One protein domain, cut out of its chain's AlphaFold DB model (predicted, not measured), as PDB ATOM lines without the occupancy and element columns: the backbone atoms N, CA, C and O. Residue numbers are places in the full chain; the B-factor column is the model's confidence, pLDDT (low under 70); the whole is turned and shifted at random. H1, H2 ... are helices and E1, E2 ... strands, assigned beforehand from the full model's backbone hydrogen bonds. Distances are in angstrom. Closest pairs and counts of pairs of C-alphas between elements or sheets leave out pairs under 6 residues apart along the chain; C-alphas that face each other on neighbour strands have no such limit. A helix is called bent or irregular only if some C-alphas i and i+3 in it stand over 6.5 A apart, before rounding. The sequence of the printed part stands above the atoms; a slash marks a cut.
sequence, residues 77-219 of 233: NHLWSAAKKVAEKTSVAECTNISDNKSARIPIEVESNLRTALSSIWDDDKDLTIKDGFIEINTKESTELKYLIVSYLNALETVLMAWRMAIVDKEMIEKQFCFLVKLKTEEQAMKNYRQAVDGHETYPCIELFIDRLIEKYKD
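What this domain is: This is residues 77 to 219 of the 233 residues of an uncharacterized protein of Alteromonadaceae bacterium (UniProt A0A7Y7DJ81). A small two-stranded sheet, E1 and E2, lies at one end of an elongated helical domain, and the long helix H4 runs lengthwise through the domain as its spine. H2 packs on residues 139 to 146 of H4, H1 on residues 145 to 152 and H8 on residues 156 to 164; H3 is on the far side of H1 from H4, H6 packs on H1 and H2, and H5 folds back beyond the last residues of H4, at the end away from the sheet. The printed part has 143 residues, with eight named helices and two named strands in the order H1, H2, E1, H3, E2, H4, H5, H6, H7, H8; the sheet, E1 - E2, is antiparallel, and the class is mostly helix. The whole is compact, with a radius of gyration of the C-alphas of 16.0 A, and its C-alphas span 48 by 27 by 25 A.

Where its parts are: The strands are E1, residues 104 to 107, from C-alpha 104 at (266.190, 162.655, 192.171), and E2, residues 134 to 137. H4, residues 139 to 164, is the longest helix at 35.4 A, from C-alpha 139 at (270.862, 158.658, 187.149) to C-alpha 164 at (266.388, 137.039, 214.845). Before the sheet come H1, residues 78 to 89, 17.0 A long, and H2, residues 92 to 99. H3, residues 108 to 117, is 14.1 A long and irregular, with C-alphas 109 and 112 lying 8.0 A apart. After H4 come H5, residues 170 to 176, H6, residues 191 to 196, H7, residues 199 to 202, and H8, residues 204 to 217, 20.1 A long and ending with C-alpha 217 at (261.064, 151.005, 225.371).

How they stand to each other: E1 and E2 are antiparallel neighbours at 145 degrees; N 106 and O 135 are 2.9 A apart and N 135 and O 106 are 2.8 A apart, both within hydrogen-bond range. The closest C-alphas of H2 and E1, those of Glu 94 and Ala 104, are 5.4 A apart, and those of H3 and E2, Ile 108 and Phe 134, are 5.2 A apart. H1 and H4 are the hubs, touching three helices each. H1 touches H3 at a shallow tilt of 27 degrees, opposite ways, with the C-alphas of Leu 79 and Ala 117 closest at 4.5 A. H1 touches H4 about perpendicular, at 84 degrees, with the C-alphas of Trp 80 and Leu 148 closest at 5.7 A. H2 touches H4 at 81 degrees, about perpendicular, closest at the C-alphas of Ile 98 and Ser 142, 4.9 A. H6 touches H2, closest at the C-alphas of Val 92 and Asn 192, 4.7 A. H6 also touches H1, through residues 87 to 88 of H1 alone, closest at the C-alphas of Ala 87 and Tyr 193, 6.1 A. H8 touches H4 with its residues 204 to 209 alone, at a steep tilt of 62 degrees, the same way; the C-alphas of Leu 160 and Cys 205 are closest at 5.5 A. H5 is close to but not clearly touching H4 and H8, and H7 likewise stands to H6 and H8. Every O i to N i+4 pair is within hydrogen-bond range in H1, H2, H4, H5, H6 and H8, against 4 of 6 in H3; H7 is too short for such a pair.

The domain as a whole: The two C-alphas farthest apart, those of Asp 125 and Asp 219, are 50.1 A apart. The printed part has no cut. The links H3 to E2, 16 residues, and H5 to H6, 14 residues, are long; the others are tight. Within them, residues 130 to 131 pair with residues 134 to 135 of E2, and residues 181 to 182 with 187 to 188, both antiparallel. The mean pLDDT of the printed part is 91.4, with residues 183 to 186 and residue 219 under 70.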
ATOM      1  N   ASN A  77     281.753 152.725 207.153       90.25
ATOM      2  CA  ASN A  77     282.642 153.754 206.631       90.25
ATOM      3  C   ASN A  77     281.923 155.112 206.575       90.25
ATOM      4  O   ASN A  77     280.699 155.209 206.716       90.25
ATOM      5  N   HIS A  78     282.698 156.178 206.382       91.00
ATOM      6  CA  HIS A  78     282.176 157.544 206.354       91.00
ATOM      7  C   HIS A  78     281.207 157.785 205.180       91.00
ATOM      8  O   HIS A  78     280.232 158.514 205.355       91.00
ATOM      9  N   LEU A  79     281.403 157.117 204.032       93.94
ATOM     10  CA  LEU A  79     280.502 157.197 202.873       93.94
ATOM     11  C   LEU A  79     279.111 156.655 203.214       93.94
ATOM     12  O   LEU A  79     278.104 157.280 202.901       93.94
ATOM     13  N   TRP A  80     279.046 155.525 203.920       93.19
ATOM     14  CA  TRP A  80     277.795 154.920 204.376       93.19
ATOM     15  C   TRP A  80     277.079 155.796 205.399       93.19
ATOM     16  O   TRP A  80     275.866 155.972 205.319       93.19
ATOM     17  N   SER A  81     277.822 156.374 206.348       91.56
ATOM     18  CA  SER A  81     277.260 157.314 207.327       91.56
ATOM     19  C   SER A  81     276.663 158.548 206.641       91.56
ATOM     20  O   SER A  81     275.565 158.994 206.985       91.56
ATOM     21  N   ALA A  82     277.346 159.066 205.619       94.69
ATOM     22  CA  ALA A  82     276.873 160.194 204.836       94.69
ATOM     23  C   ALA A  82     275.639 159.832 203.987       94.69
ATOM     24  O   ALA A  82     274.625 160.524 204.061       94.69
ATOM     25  N   ALA A  83     275.671 158.701 203.277       95.31
ATOM     26  CA  ALA A  83     274.542 158.194 202.499       95.31
ATOM     27  C   ALA A  83     273.305 157.926 203.375       95.31
ATOM     28  O   ALA A  83     272.191 158.290 202.998       95.31
ATOM     29  N   LYS A  84     273.495 157.377 204.583       94.00
ATOM     30  CA  LYS A  84     272.430 157.196 205.583       94.00
ATOM     31  C   LYS A  84     271.749 158.521 205.918       94.00
ATOM     32  O   LYS A  84     270.525 158.597 205.891       94.00
ATOM     33  N   LYS A  85     272.528 159.568 206.217       93.12
ATOM     34  CA  LYS A  85     271.988 160.900 206.544       93.12
ATOM     35  C   LYS A  85     271.209 161.502 205.373       93.12
ATOM     36  O   LYS A  85     270.137 162.062 205.588       93.12
ATOM     37  N   VAL A  86     271.709 161.338 204.146       95.19
ATOM     38  CA  VAL A  86     270.996 161.761 202.931       95.19
ATOM     39  C   VAL A  86     269.659 161.026 202.813       95.19
ATOM     40  O   VAL A  86     268.619 161.668 202.675       95.19
ATOM     41  N   ALA A  87     269.656 159.697 202.941       94.50
ATOM     42  CA  ALA A  87     268.447 158.878 202.851       94.50
ATOM     43  C   ALA A  87     267.415 159.189 203.952       94.50
ATOM     44  O   ALA A  87     266.215 159.124 203.707       94.50
ATOM     45  N   GLU A  88     267.861 159.548 205.159       92.19
ATOM     46  CA  GLU A  88     266.982 159.918 206.278       92.19
ATOM     47  C   GLU A  88     266.255 161.252 206.067       92.19
ATOM     48  O   GLU A  88     265.139 161.421 206.556       92.19
ATOM     49  N   LYS A  89     266.874 162.201 205.357       92.81
ATOM     50  CA  LYS A  89     266.292 163.526 205.083       92.81
ATOM     51  C   LYS A  89     265.569 163.608 203.743       92.81
ATOM     52  O   LYS A  89     264.765 164.513 203.536       92.81
ATOM     53  N   THR A  90     265.829 162.666 202.848       94.19
ATOM     54  CA  THR A  90     265.173 162.591 201.542       94.19
ATOM     55  C   THR A  90     263.747 162.058 201.696       94.19
ATOM     56  O   THR A  90     263.471 161.209 202.546       94.19
ATOM     57  N   SER A  91     262.813 162.584 200.901       94.81
ATOM     58  CA  SER A  91     261.412 162.150 200.928       94.81
ATOM     59  C   SER A  91     261.250 160.734 200.365       94.81
ATOM     60  O   SER A  91     262.080 160.274 199.585       94.81
ATOM     61  N   VAL A  92     260.152 160.049 200.706       95.38
ATOM     62  CA  VAL A  92     259.869 158.693 200.193       95.38
ATOM     63  C   VAL A  92     259.837 158.665 198.661       95.38
ATOM     64  O   VAL A  92     260.447 157.787 198.063       95.38
ATOM     65  N   ALA A  93     259.198 159.652 198.023       95.31
ATOM     66  CA  ALA A  93     259.093 159.723 196.564       95.31
ATOM     67  C   ALA A  93     260.468 159.848 195.883       95.31
ATOM     68  O   ALA A  93     260.744 159.171 194.896       95.31
ATOM     69  N   GLU A  94     261.358 160.671 196.441       95.94
ATOM     70  CA  GLU A  94     262.715 160.829 195.913       95.94
ATOM     71  C   GLU A  94     263.596 159.614 196.239       95.94
ATOM     72  O   GLU A  94     264.419 159.212 195.421       95.94
ATOM     73  N   CYS A  95     263.374 158.945 197.374       96.12
ATOM     74  CA  CYS A  95     263.987 157.646 197.645       96.12
ATOM     75  C   CYS A  95     263.550 156.571 196.639       96.12
ATOM     76  O   CYS A  95     264.382 155.750 196.262       96.12
ATOM     77  N   THR A  96     262.299 156.595 196.165       96.31
ATOM     78  CA  THR A  96     261.838 155.715 195.079       96.31
ATOM     79  C   THR A  96     262.544 156.042 193.764       96.31
ATOM     80  O   THR A  96     262.949 155.141 193.036       96.31
ATOM     81  N   ASN A  97     262.779 157.323 193.463       96.50
ATOM     82  CA  ASN A  97     263.578 157.694 192.291       96.50
ATOM     83  C   ASN A  97     265.009 157.146 192.396       96.50
ATOM     84  O   ASN A  97     265.508 156.552 191.441       96.50
ATOM     85  N   ILE A  98     265.640 157.272 193.568       96.50
ATOM     86  CA  ILE A  98     266.978 156.723 193.828       96.50
ATOM     87  C   ILE A  98     266.980 155.197 193.670       96.50
ATOM     88  O   ILE A  98     267.860 154.652 193.001       96.50
ATOM     89  N   SER A  99     265.996 154.493 194.239       94.81
ATOM     90  CA  SER A  99     265.911 153.032 194.140       94.81
ATOM     91  C   SER A  99     265.677 152.554 192.702       94.81
ATOM     92  O   SER A  99     266.234 151.526 192.310       94.81
ATOM     93  N   ASP A 100     264.963 153.330 191.889       95.56
ATOM     94  CA  ASP A 100     264.721 153.072 190.466       95.56
ATOM     95  C   ASP A 100     265.866 153.529 189.539       95.56
ATOM     96  O   ASP A 100     265.768 153.376 188.319       95.56
ATOM     97  N   ASN A 101     266.958 154.083 190.082       94.31
ATOM     98  CA  ASN A 101     268.054 154.704 189.323       94.31
ATOM     99  C   ASN A 101     267.594 155.873 188.419       94.31
ATOM    100  O   ASN A 101     268.143 156.115 187.339       94.31
ATOM    101  N   LYS A 102     266.572 156.613 188.834       95.81
ATOM    102  CA  LYS A 102     266.102 157.831 188.163       95.81
ATOM    103  C   LYS A 102     266.747 159.051 188.809       95.81
ATOM    104  O   LYS A 102     267.205 158.980 189.943       95.81
ATOM    105  N   SER A 103     266.772 160.171 188.090       94.56
ATOM    106  CA  SER A 103     267.166 161.451 188.679       94.56
ATOM    107  C   SER A 103     266.277 161.784 189.878       94.56
ATOM    108  O   SER A 103     265.071 161.539 189.835       94.56
ATOM    109  N   ALA A 104     266.871 162.360 190.918       96.00
ATOM    110  CA  ALA A 104     266.190 162.655 192.171       96.00
ATOM    111  C   ALA A 104     266.555 164.048 192.690       96.00
ATOM    112  O   ALA A 104     267.546 164.655 192.274       96.00
ATOM    113  N   ARG A 105     265.738 164.557 193.611       95.75
ATOM    114  CA  ARG A 105     265.933 165.850 194.274       95.75
ATOM    115  C   ARG A 105     266.279 165.647 195.740       95.75
ATOM    116  O   ARG A 105     265.488 165.103 196.506       95.75
ATOM    117  N   ILE A 106     267.456 166.117 196.135       95.50
ATOM    118  CA  ILE A 106     267.973 165.972 197.497       95.50
ATOM    119  C   ILE A 106     267.902 167.320 198.219       95.50
ATOM    120  O   ILE A 106     268.311 168.321 197.636       95.50
ATOM    121  N   PRO A 107     267.411 167.396 199.467       95.75
ATOM    122  CA  PRO A 107     267.411 168.650 200.220       95.75
ATOM    123  C   PRO A 107     268.816 169.252 200.347       95.75
ATOM    124  O   PRO A 107     269.771 168.539 200.657       95.75
ATOM    125  N   ILE A 108     268.946 170.570 200.176       94.38
ATOM    126  CA  ILE A 108     270.240 171.265 200.307       94.38
ATOM    127  C   ILE A 108     270.859 171.122 201.708       94.38
ATOM    128  O   ILE A 108     272.075 171.141 201.859       94.38
ATOM    129  N   GLU A 109     270.037 170.893 202.737       94.31
ATOM    130  CA  GLU A 109     270.482 170.687 204.124       94.31
ATOM    131  C   GLU A 109     271.503 169.549 204.278       94.31
ATOM    132  O   GLU A 109     272.326 169.574 205.191       94.31
ATOM    133  N   VAL A 110     271.458 168.545 203.394       95.12
ATOM    134  CA  VAL A 110     272.371 167.393 203.419       95.12
ATOM    135  C   VAL A 110     273.465 167.472 202.354       95.12
ATOM    136  O   VAL A 110     274.106 166.459 202.083       95.12
ATOM    137  N   GLU A 111     273.731 168.651 201.775       93.94
ATOM    138  CA  GLU A 111     274.748 168.844 200.727       93.94
ATOM    139  C   GLU A 111     276.108 168.255 201.120       93.94
ATOM    140  O   GLU A 111     276.690 167.476 200.370       93.94
ATOM    141  N   SER A 112     276.608 168.586 202.314       93.81
ATOM    142  CA  SER A 112     277.910 168.102 202.790       93.81
ATOM    143  C   SER A 112     277.965 166.569 202.854       93.81
ATOM    144  O   SER A 112     278.956 165.949 202.451       93.81
ATOM    145  N   ASN A 113     276.874 165.934 203.294       95.31
ATOM    146  CA  ASN A 113     276.768 164.480 203.311       95.31
ATOM    147  C   ASN A 113     276.640 163.902 201.898       95.31
ATOM    148  O   ASN A 113     277.247 162.874 201.616       95.31
ATOM    149  N   LEU A 114     275.919 164.567 200.999       94.88
ATOM    150  CA  LEU A 114     275.808 164.150 199.605       94.88
ATOM    151  C   LEU A 114     277.167 164.203 198.893       94.88
ATOM    152  O   LEU A 114     277.543 163.224 198.254       94.88
ATOM    153  N   ARG A 115     277.940 165.282 199.082       94.31
ATOM    154  CA  ARG A 115     279.313 165.408 198.562       94.31
ATOM    155  C   ARG A 115     280.219 164.306 199.087       94.31
ATOM    156  O   ARG A 115     280.927 163.674 198.316       94.31
ATOM    157  N   THR A 116     280.145 164.034 200.388       94.69
ATOM    158  CA  THR A 116     280.921 162.953 201.004       94.69
ATOM    159  C   THR A 116     280.541 161.600 200.405       94.69
ATOM    160  O   THR A 116     281.419 160.852 199.989       94.69
ATOM    161  N   ALA A 117     279.243 161.291 200.323       94.75
ATOM    162  CA  ALA A 117     278.748 160.022 199.794       94.75
ATOM    163  C   ALA A 117     279.140 159.813 198.324       94.75
ATOM    164  O   ALA A 117     279.494 158.705 197.944       94.75
ATOM    165  N   LEU A 118     279.119 160.871 197.513       94.81
ATOM    166  CA  LEU A 118     279.417 160.813 196.082       94.81
ATOM    167  C   LEU A 118     280.861 161.197 195.734       94.81
ATOM    168  O   LEU A 118     281.168 161.386 194.561       94.81
ATOM    169  N   SER A 119     281.763 161.259 196.714       93.25
ATOM    170  CA  SER A 119     283.182 161.600 196.513       93.25
ATOM    171  C   SER A 119     283.931 160.655 195.561       93.25
ATOM    172  O   SER A 119     284.975 161.012 195.031       93.25
ATOM    173  N   SER A 120     283.393 159.459 195.291       89.56
ATOM    174  CA  SER A 120     283.923 158.530 194.282       89.56
ATOM    175  C   SER A 120     283.706 159.006 192.840       89.56
ATOM    176  O   SER A 120     284.420 158.577 191.933       89.56
ATOM    177  N   ILE A 121     282.701 159.855 192.611       91.56
ATOM    178  CA  ILE A 121     282.273 160.310 191.282       91.56
ATOM    179  C   ILE A 121     282.212 161.834 191.143       91.56
ATOM    180  O   ILE A 121     282.011 162.330 190.032       91.56
ATOM    181  N   TRP A 122     282.289 162.568 192.249       90.31
ATOM    182  CA  TRP A 122     282.290 164.021 192.291       90.31
ATOM    183  C   TRP A 122     283.696 164.517 192.588       90.31
ATOM    184  O   TRP A 122     284.293 164.113 193.580       90.31
ATOM    185  N   ASP A 123     284.170 165.436 191.754       84.81
ATOM    186  CA  ASP A 123     285.333 166.252 192.073       84.81
ATOM    187  C   ASP A 123     284.922 167.372 193.045       84.81
ATOM    188  O   ASP A 123     283.756 167.790 193.066       84.81
ATOM    189  N   ASP A 124     285.874 167.879 193.832       76.00
ATOM    190  CA  ASP A 124     285.619 168.936 194.827       76.00
ATOM    191  C   ASP A 124     284.982 170.193 194.198       76.00
ATOM    192  O   ASP A 124     284.109 170.820 194.801       76.00
ATOM    193  N   ASP A 125     285.328 170.485 192.939       77.31
ATOM    194  CA  ASP A 125     284.855 171.642 192.168       77.31
ATOM    195  C   ASP A 125     283.559 171.383 191.380       77.31
ATOM    196  O   ASP A 125     283.196 172.147 190.485       77.31
ATOM    197  N   LYS A 126     282.837 170.291 191.661       82.00
ATOM    198  CA  LYS A 126     281.596 170.004 190.940       82.00
ATOM    199  C   LYS A 126     280.540 171.087 191.194       82.00
ATOM    200  O   LYS A 126     280.038 171.237 192.315       82.00
ATOM    201  N   ASP A 127     280.107 171.720 190.105       82.94
ATOM    202  CA  ASP A 127     278.947 172.604 190.080       82.94
ATOM    203  C   ASP A 127     277.651 171.824 190.351       82.94
ATOM    204  O   ASP A 127     277.270 170.902 189.620       82.94
ATOM    205  N   LEU A 128     276.952 172.211 191.418       87.50
ATOM    206  CA  LEU A 128     275.659 171.637 191.777       87.50
ATOM    207  C   LEU A 128     274.529 172.396 191.090       87.50
ATOM    208  O   LEU A 128     274.445 173.622 191.152       87.50
ATOM    209  N   THR A 129     273.601 171.654 190.490       89.31
ATOM    210  CA  THR A 129     272.353 172.238 189.994       89.31
ATOM    211  C   THR A 129     271.371 172.344 191.154       89.31
ATOM    212  O   THR A 129     270.771 171.348 191.558       89.31
ATOM    213  N   ILE A 130     271.228 173.552 191.701       91.25
ATOM    214  CA  ILE A 130     270.319 173.840 192.815       91.25
ATOM    215  C   ILE A 130     269.048 174.496 192.271       91.25
ATOM    216  O   ILE A 130     269.114 175.526 191.599       91.25
ATOM    217  N   LYS A 131     267.884 173.919 192.578       90.06
ATOM    218  CA  LYS A 131     266.563 174.477 192.256       90.06
ATOM    219  C   LYS A 131     265.637 174.341 193.454       90.06
ATOM    220  O   LYS A 131     265.535 173.265 194.032       90.06
ATOM    221  N   ASP A 132     264.977 175.435 193.826       88.19
ATOM    222  CA  ASP A 132     263.964 175.469 194.891       88.19
ATOM    223  C   ASP A 132     264.432 174.884 196.243       88.19
ATOM    224  O   ASP A 132     263.652 174.290 196.980       88.19
ATOM    225  N   GLY A 133     265.722 175.030 196.574       91.12
ATOM    226  CA  GLY A 133     266.307 174.470 197.803       91.12
ATOM    227  C   GLY A 133     266.658 172.977 197.729       91.12
ATOM    228  O   GLY A 133     267.004 172.379 198.749       91.12
ATOM    229  N   PHE A 134     266.612 172.379 196.537       94.44
ATOM    230  CA  PHE A 134     267.015 171.002 196.280       94.44
ATOM    231  C   PHE A 134     268.196 170.934 195.315       94.44
ATOM    232  O   PHE A 134     268.301 171.716 194.372       94.44
ATOM    233  N   ILE A 135     269.064 169.956 195.539       94.69
ATOM    234  CA  ILE A 135     270.143 169.552 194.646       94.69
ATOM    235  C   ILE A 135     269.578 168.491 193.702       94.69
ATOM    236  O   ILE A 135     269.072 167.461 194.154       94.69
ATOM    237  N   GLU A 136     269.651 168.735 192.396       95.25
ATOM    238  CA  GLU A 136     269.283 167.736 191.391       95.25
ATOM    239  C   GLU A 136     270.448 166.768 191.176       95.25
ATOM    240  O   GLU A 136     271.547 167.186 190.807       95.25
ATOM    241  N   ILE A 137     270.193 165.475 191.386       94.75
ATOM    242  CA  ILE A 137     271.135 164.404 191.063       94.75
ATOM    243  C   ILE A 137     270.662 163.621 189.841       94.75
ATOM    244  O   ILE A 137     269.468 163.382 189.652       94.75
ATOM    245  N   ASN A 138     271.601 163.216 188.993       95.06
ATOM    246  CA  ASN A 138     271.320 162.435 187.790       95.06
ATOM    247  C   ASN A 138     271.239 160.923 188.085       95.06
ATOM    248  O   ASN A 138     271.473 160.458 189.202       95.06
ATOM    249  N   THR A 139     270.932 160.126 187.059       95.50
ATOM    250  CA  THR A 139     270.862 158.658 187.149       95.50
ATOM    251  C   THR A 139     272.153 158.005 187.653       95.50
ATOM    252  O   THR A 139     272.089 157.068 188.449       95.50
ATOM    253  N   LYS A 140     273.330 158.480 187.224       95.19
ATOM    254  CA  LYS A 140     274.619 157.898 187.638       95.19
ATOM    255  C   LYS A 140     274.851 158.110 189.133       95.19
ATOM    256  O   LYS A 140     275.210 157.179 189.843       95.19
ATOM    257  N   GLU A 141     274.585 159.319 189.606       95.31
ATOM    258  CA  GLU A 141     274.690 159.700 191.018       95.31
ATOM    259  C   GLU A 141     273.679 158.958 191.883       95.31
ATOM    260  O   GLU A 141     274.023 158.456 192.948       95.31
ATOM    261  N   SER A 142     272.453 158.817 191.386       96.38
ATOM    262  CA  SER A 142     271.403 158.051 192.057       96.38
ATOM    263  C   SER A 142     271.777 156.575 192.183       96.38
ATOM    264  O   SER A 142     271.543 155.973 193.225       96.38
ATOM    265  N   THR A 143     272.427 156.004 191.165       96.62
ATOM    266  CA  THR A 143     272.915 154.616 191.193       96.62
ATOM    267  C   THR A 143     274.006 154.422 192.250       96.62
ATOM    268  O   THR A 143     273.960 153.457 193.014       96.62
ATOM    269  N   GLU A 144     274.966 155.346 192.333       96.12
ATOM    270  CA  GLU A 144     276.039 155.297 193.334       96.12
ATOM    271  C   GLU A 144     275.483 155.466 194.755       96.12
ATOM    272  O   GLU A 144     275.774 154.677 195.656       96.12
ATOM    273  N   LEU A 145     274.594 156.444 194.948       96.38
ATOM    274  CA  LEU A 145     273.943 156.677 196.232       96.38
ATOM    275  C   LEU A 145     273.109 155.462 196.665       96.38
ATOM    276  O   LEU A 145     273.208 155.019 197.811       96.38
ATOM    277  N   LYS A 146     272.338 154.874 195.741       96.38
ATOM    278  CA  LYS A 146     271.605 153.622 195.958       96.38
ATOM    279  C   LYS A 146     272.540 152.511 196.415       96.38
ATOM    280  O   LYS A 146     272.220 151.821 197.380       96.38
ATOM    281  N   TYR A 147     273.677 152.324 195.744       96.56
ATOM    282  CA  TYR A 147     274.632 151.279 196.102       96.56
ATOM    283  C   TYR A 147     275.104 151.418 197.555       96.56
ATOM    284  O   TYR A 147     275.098 150.431 198.296       96.56
ATOM    285  N   LEU A 148     275.436 152.634 197.996       96.19
ATOM    286  CA  LEU A 148     275.855 152.898 199.376       96.19
ATOM    287  C   LEU A 148     274.733 152.625 200.387       96.19
ATOM    288  O   LEU A 148     274.965 151.953 201.394       96.19
ATOM    289  N   ILE A 149     273.514 153.096 200.102       95.69
ATOM    290  CA  ILE A 149     272.348 152.897 200.975       95.69
ATOM    291  C   ILE A 149     272.015 151.407 201.106       95.69
ATOM    292  O   ILE A 149     271.885 150.889 202.216       95.69
ATOM    293  N   VAL A 150     271.917 150.700 199.979       95.56
ATOM    294  CA  VAL A 150     271.611 149.264 199.947       95.56
ATOM    295  C   VAL A 150     272.710 148.463 200.638       95.56
ATOM    296  O   VAL A 150     272.405 147.541 201.389       95.56
ATOM    297  N   SER A 151     273.981 148.827 200.455       95.12
ATOM    298  CA  SER A 151     275.098 148.152 201.125       95.12
ATOM    299  C   SER A 151     275.019 148.279 202.646       95.12
ATOM    300  O   SER A 151     275.180 147.278 203.349       95.12
ATOM    301  N   TYR A 152     274.701 149.475 203.156       94.75
ATOM    302  CA  TYR A 152     274.461 149.676 204.584       94.75
ATOM    303  C   TYR A 152     273.280 148.832 205.073       94.75
ATOM    304  O   TYR A 152     273.408 148.111 206.064       94.75
ATOM    305  N   LEU A 153     272.132 148.904 204.388       95.00
ATOM    306  CA  LEU A 153     270.918 148.194 204.802       95.00
ATOM    307  C   LEU A 153     271.117 146.678 204.784       95.00
ATOM    308  O   LEU A 153     270.734 146.012 205.735       95.00
ATOM    309  N   ASN A 154     271.792 146.136 203.772       94.81
ATOM    310  CA  ASN A 154     272.098 144.708 203.685       94.81
ATOM    311  C   ASN A 154     273.051 144.257 204.798       94.81
ATOM    312  O   ASN A 154     272.878 143.179 205.373       94.81
ATOM    313  N   ALA A 155     274.064 145.067 205.121       94.56
ATOM    314  CA  ALA A 155     274.949 144.782 206.245       94.56
ATOM    315  C   ALA A 155     274.168 144.778 207.568       94.56
ATOM    316  O   ALA A 155     274.379 143.891 208.396       94.56
ATOM    317  N   LEU A 156     273.235 145.716 207.735       95.06
ATOM    318  CA  LEU A 156     272.430 145.826 208.944       95.06
ATOM    319  C   LEU A 156     271.453 144.653 209.056       95.06
ATOM    320  O   LEU A 156     271.395 143.994 210.089       95.06
ATOM    321  N   GLU A 157     270.751 144.336 207.972       95.56
ATOM    322  CA  GLU A 157     269.848 143.190 207.867       95.56
ATOM    323  C   GLU A 157     270.578 141.882 208.199       95.56
ATOM    324  O   GLU A 157     270.051 141.052 208.932       95.56
ATOM    325  N   THR A 158     271.832 141.722 207.761       95.44
ATOM    326  CA  THR A 158     272.652 140.540 208.084       95.44
ATOM    327  C   THR A 158     272.915 140.415 209.588       95.44
ATOM    328  O   THR A 158     272.783 139.328 210.157       95.44
ATOM    329  N   VAL A 159     273.262 141.521 210.255       96.12
ATOM    330  CA  VAL A 159     273.453 141.551 211.715       96.12
ATOM    331  C   VAL A 159     272.150 141.196 212.432       96.12
ATOM    332  O   VAL A 159     272.131 140.367 213.347       96.12
ATOM    333  N   LEU A 160     271.042 141.793 211.997       96.62
ATOM    334  CA  LEU A 160     269.740 141.606 212.627       96.62
ATOM    335  C   LEU A 160     269.121 140.238 212.318       96.62
ATOM    336  O   LEU A 160     268.358 139.713 213.128       96.62
ATOM    337  N   MET A 161     269.510 139.593 211.221       97.06
ATOM    338  CA  MET A 161     269.172 138.201 210.946       97.06
ATOM    339  C   MET A 161     269.803 137.265 211.984       97.06
ATOM    340  O   MET A 161     269.117 136.390 212.518       97.06
ATOM    341  N   ALA A 162     271.069 137.489 212.358       96.81
ATOM    342  CA  ALA A 162     271.715 136.728 213.429       96.81
ATOM    343  C   ALA A 162     270.999 136.923 214.780       96.81
ATOM    344  O   ALA A 162     270.778 135.962 215.525       96.81
ATOM    345  N   TRP A 163     270.561 138.154 215.065       97.38
ATOM    346  CA  TRP A 163     269.711 138.460 216.220       97.38
ATOM    347  C   TRP A 163     268.376 137.705 216.178       97.38
ATOM    348  O   TRP A 163     268.018 137.035 217.155       97.38
ATOM    349  N   ARG A 164     267.673 137.729 215.041       96.69
ATOM    350  CA  ARG A 164     266.388 137.039 214.845       96.69
ATOM    351  C   ARG A 164     266.516 135.532 215.066       96.69
ATOM    352  O   ARG A 164     265.674 134.944 215.742       96.69
ATOM    353  N   MET A 165     267.594 134.924 214.569       96.25
ATOM    354  CA  MET A 165     267.887 133.491 214.717       96.25
ATOM    355  C   MET A 165     268.367 133.088 216.122       96.25
ATOM    356  O   MET A 165     268.610 131.909 216.364       96.25
ATOM    357  N   ALA A 166     268.509 134.036 217.058       94.81
ATOM    358  CA  ALA A 166     268.985 133.804 218.426       94.81
ATOM    359  C   ALA A 166     270.388 133.166 218.526       94.81
ATOM    360  O   ALA A 166     270.756 132.632 219.574       94.81
ATOM    361  N   ILE A 167     271.200 133.274 217.469       95.56
ATOM    362  CA  ILE A 167     272.581 132.762 217.427       95.56
ATOM    363  C   ILE A 167     273.604 133.737 218.029       95.56
ATOM    364  O   ILE A 167     274.786 133.411 218.112       95.56
ATOM    365  N   VAL A 168     273.141 134.910 218.463       97.00
ATOM    366  CA  VAL A 168     273.896 135.960 219.160       97.00
ATOM    367  C   VAL A 168     273.223 136.308 220.492       97.00
ATOM    368  O   VAL A 168     272.089 135.902 220.780       97.00
ATOM    369  N   ASP A 169     273.922 137.068 221.326       96.50
ATOM    370  CA  ASP A 169     273.391 137.725 222.511       96.50
ATOM    371  C   ASP A 169     272.414 138.832 222.095       96.50
ATOM    372  O   ASP A 169     272.805 139.888 221.592       96.50
ATOM    373  N   LYS A 170     271.115 138.571 222.292       95.25
ATOM    374  CA  LYS A 170     270.056 139.493 221.882       95.25
ATOM    375  C   LYS A 170     270.132 140.815 222.626       95.25
ATOM    376  O   LYS A 170     269.933 141.855 222.012       95.25
ATOM    377  N   GLU A 171     270.430 140.781 223.921       93.81
ATOM    378  CA  GLU A 171     270.465 141.994 224.730       93.81
ATOM    379  C   GLU A 171     271.634 142.886 224.335       93.81
ATOM    380  O   GLU A 171     271.482 144.106 224.287       93.81
ATOM    381  N   MET A 172     272.784 142.282 224.030       94.06
ATOM    382  CA  MET A 172     273.955 143.017 223.563       94.06
ATOM    383  C   MET A 172     273.691 143.685 222.209       94.06
ATOM    384  O   MET A 172     273.962 144.875 222.059       94.06
ATOM    385  N   ILE A 173     273.112 142.960 221.243       96.12
ATOM    386  CA  ILE A 173     272.760 143.537 219.936       96.12
ATOM    387  C   ILE A 173     271.704 144.639 220.084       96.12
ATOM    388  O   ILE A 173     271.870 145.717 219.523       96.12
ATOM    389  N   GLU A 174     270.656 144.416 220.882       94.19
ATOM    390  CA  GLU A 174     269.629 145.429 221.164       94.19
ATOM    391  C   GLU A 174     270.226 146.708 221.757       94.19
ATOM    392  O   GLU A 174     269.854 147.800 221.339       94.19
ATOM    393  N   LYS A 175     271.181 146.589 222.688       91.44
ATOM    394  CA  LYS A 175     271.896 147.742 223.257       91.44
ATOM    395  C   LYS A 175     272.777 148.436 222.219       91.44
ATOM    396  O   LYS A 175     272.715 149.653 222.101       91.44
ATOM    397  N   GLN A 176     273.571 147.682 221.460       91.19
ATOM    398  CA  GLN A 176     274.515 148.247 220.493       91.19
ATOM    399  C   GLN A 176     273.807 148.986 219.351       91.19
ATOM    400  O   GLN A 176     274.300 150.007 218.880       91.19
ATOM    401  N   PHE A 177     272.651 148.485 218.915       92.19
ATOM    402  CA  PHE A 177     271.892 149.018 217.782       92.19
ATOM    403  C   PHE A 177     270.643 149.805 218.200       92.19
ATOM    404  O   PHE A 177     269.812 150.138 217.355       92.19
ATOM    405  N   CYS A 178     270.506 150.179 219.479       89.00
ATOM    406  CA  CYS A 178     269.353 150.957 219.943       89.00
ATOM    407  C   CYS A 178     269.249 152.333 219.265       89.00
ATOM    408  O   CYS A 178     268.166 152.904 219.192       89.00
ATOM    409  N   PHE A 179     270.360 152.861 218.733       85.75
ATOM    410  CA  PHE A 179     270.399 154.132 218.004       85.75
ATOM    411  C   PHE A 179     269.569 154.132 216.709       85.75
ATOM    412  O   PHE A 179     269.320 155.202 216.154       85.75
ATOM    413  N   LEU A 180     269.152 152.961 216.208       85.62
ATOM    414  CA  LEU A 180     268.307 152.847 215.016       85.62
ATOM    415  C   LEU A 180     266.899 153.416 215.222       85.62
ATOM    416  O   LEU A 180     266.225 153.719 214.240       85.62
ATOM    417  N   VAL A 181     266.456 153.564 216.473       83.88
ATOM    418  CA  VAL A 181     265.148 154.125 216.819       83.88
ATOM    419  C   VAL A 181     265.345 155.310 217.754       83.88
ATOM    420  O   VAL A 181     265.793 155.164 218.892       83.88
ATOM    421  N   LYS A 182     264.957 156.505 217.307       80.06
ATOM    422  CA  LYS A 182     264.837 157.675 218.179       80.06
ATOM    423  C   LYS A 182     263.401 157.771 218.682       80.06
ATOM    424  O   LYS A 182     262.556 158.421 218.078       80.06
ATOM    425  N   LEU A 183     263.143 157.158 219.835       66.19
ATOM    426  CA  LEU A 183     261.802 157.066 220.439       66.19
ATOM    427  C   LEU A 183     261.103 158.425 220.613       66.19
ATOM    428  O   LEU A 183     259.886 158.502 220.538       66.19
ATOM    429  N   LYS A 184     261.866 159.507 220.814       62.19
ATOM    430  CA  LYS A 184     261.318 160.858 221.016       62.19
ATOM    431  C   LYS A 184     260.763 161.512 219.756       62.19
ATOM    432  O   LYS A 184     259.923 162.394 219.864       62.19
ATOM    433  N   THR A 185     261.302 161.157 218.596       61.00
ATOM    434  CA  THR A 185     260.967 161.795 217.318       61.00
ATOM    435  C   THR A 185     260.254 160.834 216.373       61.00
ATOM    436  O   THR A 185     259.991 161.205 215.236       61.00
ATOM    437  N   GLU A 186     259.990 159.596 216.815       66.38
ATOM    438  CA  GLU A 186     259.547 158.469 215.977       66.38
ATOM    439  C   GLU A 186     260.427 158.248 214.728       66.38
ATOM    440  O   GLU A 186     260.052 157.541 213.786       66.38
ATOM    441  N   GLU A 187     261.632 158.829 214.719       78.06
ATOM    442  CA  GLU A 187     262.580 158.684 213.627       78.06
ATOM    443  C   GLU A 187     263.212 157.299 213.722       78.06
ATOM    444  O   GLU A 187     263.880 156.948 214.699       78.06
ATOM    445  N   GLN A 188     263.006 156.519 212.671       84.88
ATOM    446  CA  GLN A 188     263.628 155.220 212.479       84.88
ATOM    447  C   GLN A 188     264.713 155.347 211.411       84.88
ATOM    448  O   GLN A 188     264.560 156.101 210.445       84.88
ATOM    449  N   ALA A 189     265.791 154.582 211.564       85.38
ATOM    450  CA  ALA A 189     266.900 154.578 210.623       85.38
ATOM    451  C   ALA A 189     266.413 154.320 209.189       85.38
ATOM    452  O   ALA A 189     265.816 153.282 208.892       85.38
ATOM    453  N   MET A 190     266.667 155.295 208.312       88.38
ATOM    454  CA  MET A 190     266.321 155.275 206.884       88.38
ATOM    455  C   MET A 190     264.890 154.812 206.573       88.38
ATOM    456  O   MET A 190     264.652 154.148 205.564       88.38
ATOM    457  N   LYS A 191     263.923 155.172 207.427       92.25
ATOM    458  CA  LYS A 191     262.505 154.818 207.255       92.25
ATOM    459  C   LYS A 191     261.994 155.111 205.845       92.25
ATOM    460  O   LYS A 191     261.402 154.236 205.227       92.25
ATOM    461  N   ASN A 192     262.284 156.306 205.329       92.81
ATOM    462  CA  ASN A 192     261.782 156.755 204.032       92.81
ATOM    463  C   ASN A 192     262.299 155.884 202.883       92.81
ATOM    464  O   ASN A 192     261.529 155.491 202.012       92.81
ATOM    465  N   TYR A 193     263.587 155.532 202.915       93.94
ATOM    466  CA  TYR A 193     264.165 154.657 201.904       93.94
ATOM    467  C   TYR A 193     263.637 153.228 202.015       93.94
ATOM    468  O   TYR A 193     263.297 152.632 201.000       93.94
ATOM    469  N   ARG A 194     263.509 152.681 203.232       94.06
ATOM    470  CA  ARG A 194     262.923 151.344 203.427       94.06
ATOM    471  C   ARG A 194     261.484 151.292 202.911       94.06
ATOM    472  O   ARG A 194     261.143 150.372 202.185       94.06
ATOM    473  N   GLN A 195     260.673 152.312 203.188       93.00
ATOM    474  CA  GLN A 195     259.315 152.425 202.640       93.00
ATOM    475  C   GLN A 195     259.297 152.504 201.107       93.00
ATOM    476  O   GLN A 195     258.418 151.920 200.481       93.00
ATOM    477  N   ALA A 196     260.278 153.174 200.500       93.06
ATOM    478  CA  ALA A 196     260.388 153.297 199.048       93.06
ATOM    479  C   ALA A 196     260.703 151.976 198.320       93.06
ATOM    480  O   ALA A 196     260.479 151.894 197.114       93.06
ATOM    481  N   VAL A 197     261.221 150.961 199.023       91.81
ATOM    482  CA  VAL A 197     261.595 149.646 198.460       91.81
ATOM    483  C   VAL A 197     260.823 148.486 199.092       91.81
ATOM    484  O   VAL A 197     261.317 147.365 199.125       91.81
ATOM    485  N   ASP A 198     259.628 148.758 199.613       85.62
ATOM    486  CA  ASP A 198     258.781 147.774 200.297       85.62
ATOM    487  C   ASP A 198     259.474 147.102 201.500       85.62
ATOM    488  O   ASP A 198     259.790 145.910 201.529       85.62
ATOM    489  N   GLY A 199     259.784 147.926 202.504       74.62
ATOM    490  CA  GLY A 199     260.664 147.595 203.627       74.62
ATOM    491  C   GLY A 199     260.324 146.314 204.390       74.62
ATOM    492  O   GLY A 199     261.245 145.656 204.868       74.62
ATOM    493  N   HIS A 200     259.049 145.912 204.461       79.44
ATOM    494  CA  HIS A 200     258.649 144.672 205.137       79.44
ATOM    495  C   HIS A 200     259.058 143.408 204.377       79.44
ATOM    496  O   HIS A 200     259.404 142.413 205.018       79.44
ATOM    497  N   GLU A 201     259.042 143.434 203.044       88.38
ATOM    498  CA  GLU A 201     259.490 142.302 202.231       88.38
ATOM    499  C   GLU A 201     261.007 142.326 202.030       88.38
ATOM    500  O   GLU A 201     261.662 141.285 202.106       88.38
ATOM    501  N   THR A 202     261.580 143.517 201.839       91.19
ATOM    502  CA  THR A 202     263.005 143.674 201.514       91.19
ATOM    503  C   THR A 202     263.914 143.607 202.747       91.19
ATOM    504  O   THR A 202     265.009 143.047 202.671       91.19
ATOM    505  N   TYR A 203     263.479 144.149 203.890       95.31
ATOM    506  CA  TYR A 203     264.275 144.269 205.123       95.31
ATOM    507  C   TYR A 203     263.520 143.788 206.380       95.31
ATOM    508  O   TYR A 203     263.354 144.542 207.351       95.31
ATOM    509  N   PRO A 204     263.044 142.529 206.395       95.75
ATOM    510  CA  PRO A 204     262.159 142.024 207.440       95.75
ATOM    511  C   PRO A 204     262.800 141.985 208.834       95.75
ATOM    512  O   PRO A 204     262.103 142.162 209.834       95.75
ATOM    513  N   CYS A 205     264.105 141.726 208.949       96.44
ATOM    514  CA  CYS A 205     264.772 141.666 210.249       96.44
ATOM    515  C   CYS A 205     264.950 143.060 210.846       96.44
ATOM    516  O   CYS A 205     264.793 143.198 212.059       96.44
ATOM    517  N   ILE A 206     265.223 144.082 210.025       95.75
ATOM    518  CA  ILE A 206     265.232 145.476 210.485       95.75
ATOM    519  C   ILE A 206     263.848 145.873 211.019       95.75
ATOM    520  O   ILE A 206     263.785 146.411 212.123       95.75
ATOM    521  N   GLU A 207     262.751 145.578 210.309       93.38
ATOM    522  CA  GLU A 207     261.401 145.925 210.797       93.38
ATOM    523  C   GLU A 207     261.073 145.226 212.123       93.38
ATOM    524  O   GLU A 207     260.738 145.887 213.105       93.38
ATOM    525  N   LEU A 208     261.286 143.908 212.205       94.62
ATOM    526  CA  LEU A 208     261.048 143.148 213.438       94.62
ATOM    527  C   LEU A 208     261.890 143.650 214.617       94.62
ATOM    528  O   LEU A 208     261.444 143.633 215.766       94.62
ATOM    529  N   PHE A 209     263.126 144.066 214.350       95.19
ATOM    530  CA  PHE A 209     264.004 144.607 215.375       95.19
ATOM    531  C   PHE A 209     263.530 145.977 215.858       95.19
ATOM    532  O   PHE A 209     263.524 146.234 217.060       95.19
ATOM    533  N   ILE A 210     263.099 146.846 214.944       92.69
ATOM    534  CA  ILE A 210     262.540 148.155 215.286       92.69
ATOM    535  C   ILE A 210     261.263 147.995 216.109       92.69
ATOM    536  O   ILE A 210     261.165 148.620 217.162       92.69
ATOM    537  N   ASP A 211     260.344 147.121 215.697       91.50
ATOM    538  CA  ASP A 211     259.120 146.822 216.449       91.50
ATOM    539  C   ASP A 211     259.448 146.340 217.862       91.50
ATOM    540  O   ASP A 211     258.877 146.818 218.845       91.50
ATOM    541  N   ARG A 212     260.443 145.454 217.981       92.81
ATOM    542  CA  ARG A 212     260.929 144.974 219.273       92.81
ATOM    543  C   ARG A 212     261.505 146.093 220.135       92.81
ATOM    544  O   ARG A 212     261.247 146.117 221.338       92.81
ATOM    545  N   LEU A 213     262.314 146.987 219.567       90.62
ATOM    546  CA  LEU A 213     262.864 148.124 220.306       90.62
ATOM    547  C   LEU A 213     261.742 149.066 220.754       90.62
ATOM    548  O   LEU A 213     261.714 149.461 221.917       90.62
ATOM    549  N   ILE A 214     260.789 149.382 219.875       88.25
ATOM    550  CA  ILE A 214     259.634 150.221 220.211       88.25
ATOM    551  C   ILE A 214     258.851 149.593 221.362       88.25
ATOM    552  O   ILE A 214     258.637 150.263 222.364       88.25
ATOM    553  N   GLU A 215     258.491 148.311 221.272       88.94
ATOM    554  CA  GLU A 215     257.783 147.584 222.334       88.94
ATOM    555  C   GLU A 215     258.559 147.615 223.658       88.94
ATOM    556  O   GLU A 215     258.006 147.955 224.702       88.94
ATOM    557  N   LYS A 216     259.861 147.312 223.617       86.25
ATOM    558  CA  LYS A 216     260.713 147.223 224.810       86.25
ATOM    559  C   LYS A 216     260.866 148.558 225.543       86.25
ATOM    560  O   LYS A 216     261.051 148.559 226.762       86.25
ATOM    561  N   TYR A 217     260.835 149.671 224.814       80.44
ATOM    562  CA  TYR A 217     261.064 151.005 225.371       80.44
ATOM    563  C   TYR A 217     259.804 151.883 225.438       80.44
ATOM    564  O   TYR A 217     259.890 152.992 225.952       80.44
ATOM    565  N   LYS A 218     258.635 151.393 225.002       74.19
ATOM    566  CA  LYS A 218     257.351 152.117 225.056       74.19
ATOM    567  C   LYS A 218     256.963 152.561 226.471       74.19
ATOM    568  O   LYS A 218     256.398 153.635 226.636       74.19
ATOM    569  N   ASP A 219     257.315 151.753 227.469       63.22
ATOM    570  CA  ASP A 219     256.969 151.975 228.881       63.22
ATOM    571  C   ASP A 219     258.111 152.609 229.691       63.22
ATOM    572  O   ASP A 219     257.982 152.852 230.892       63.22
TER     573      ASP A 219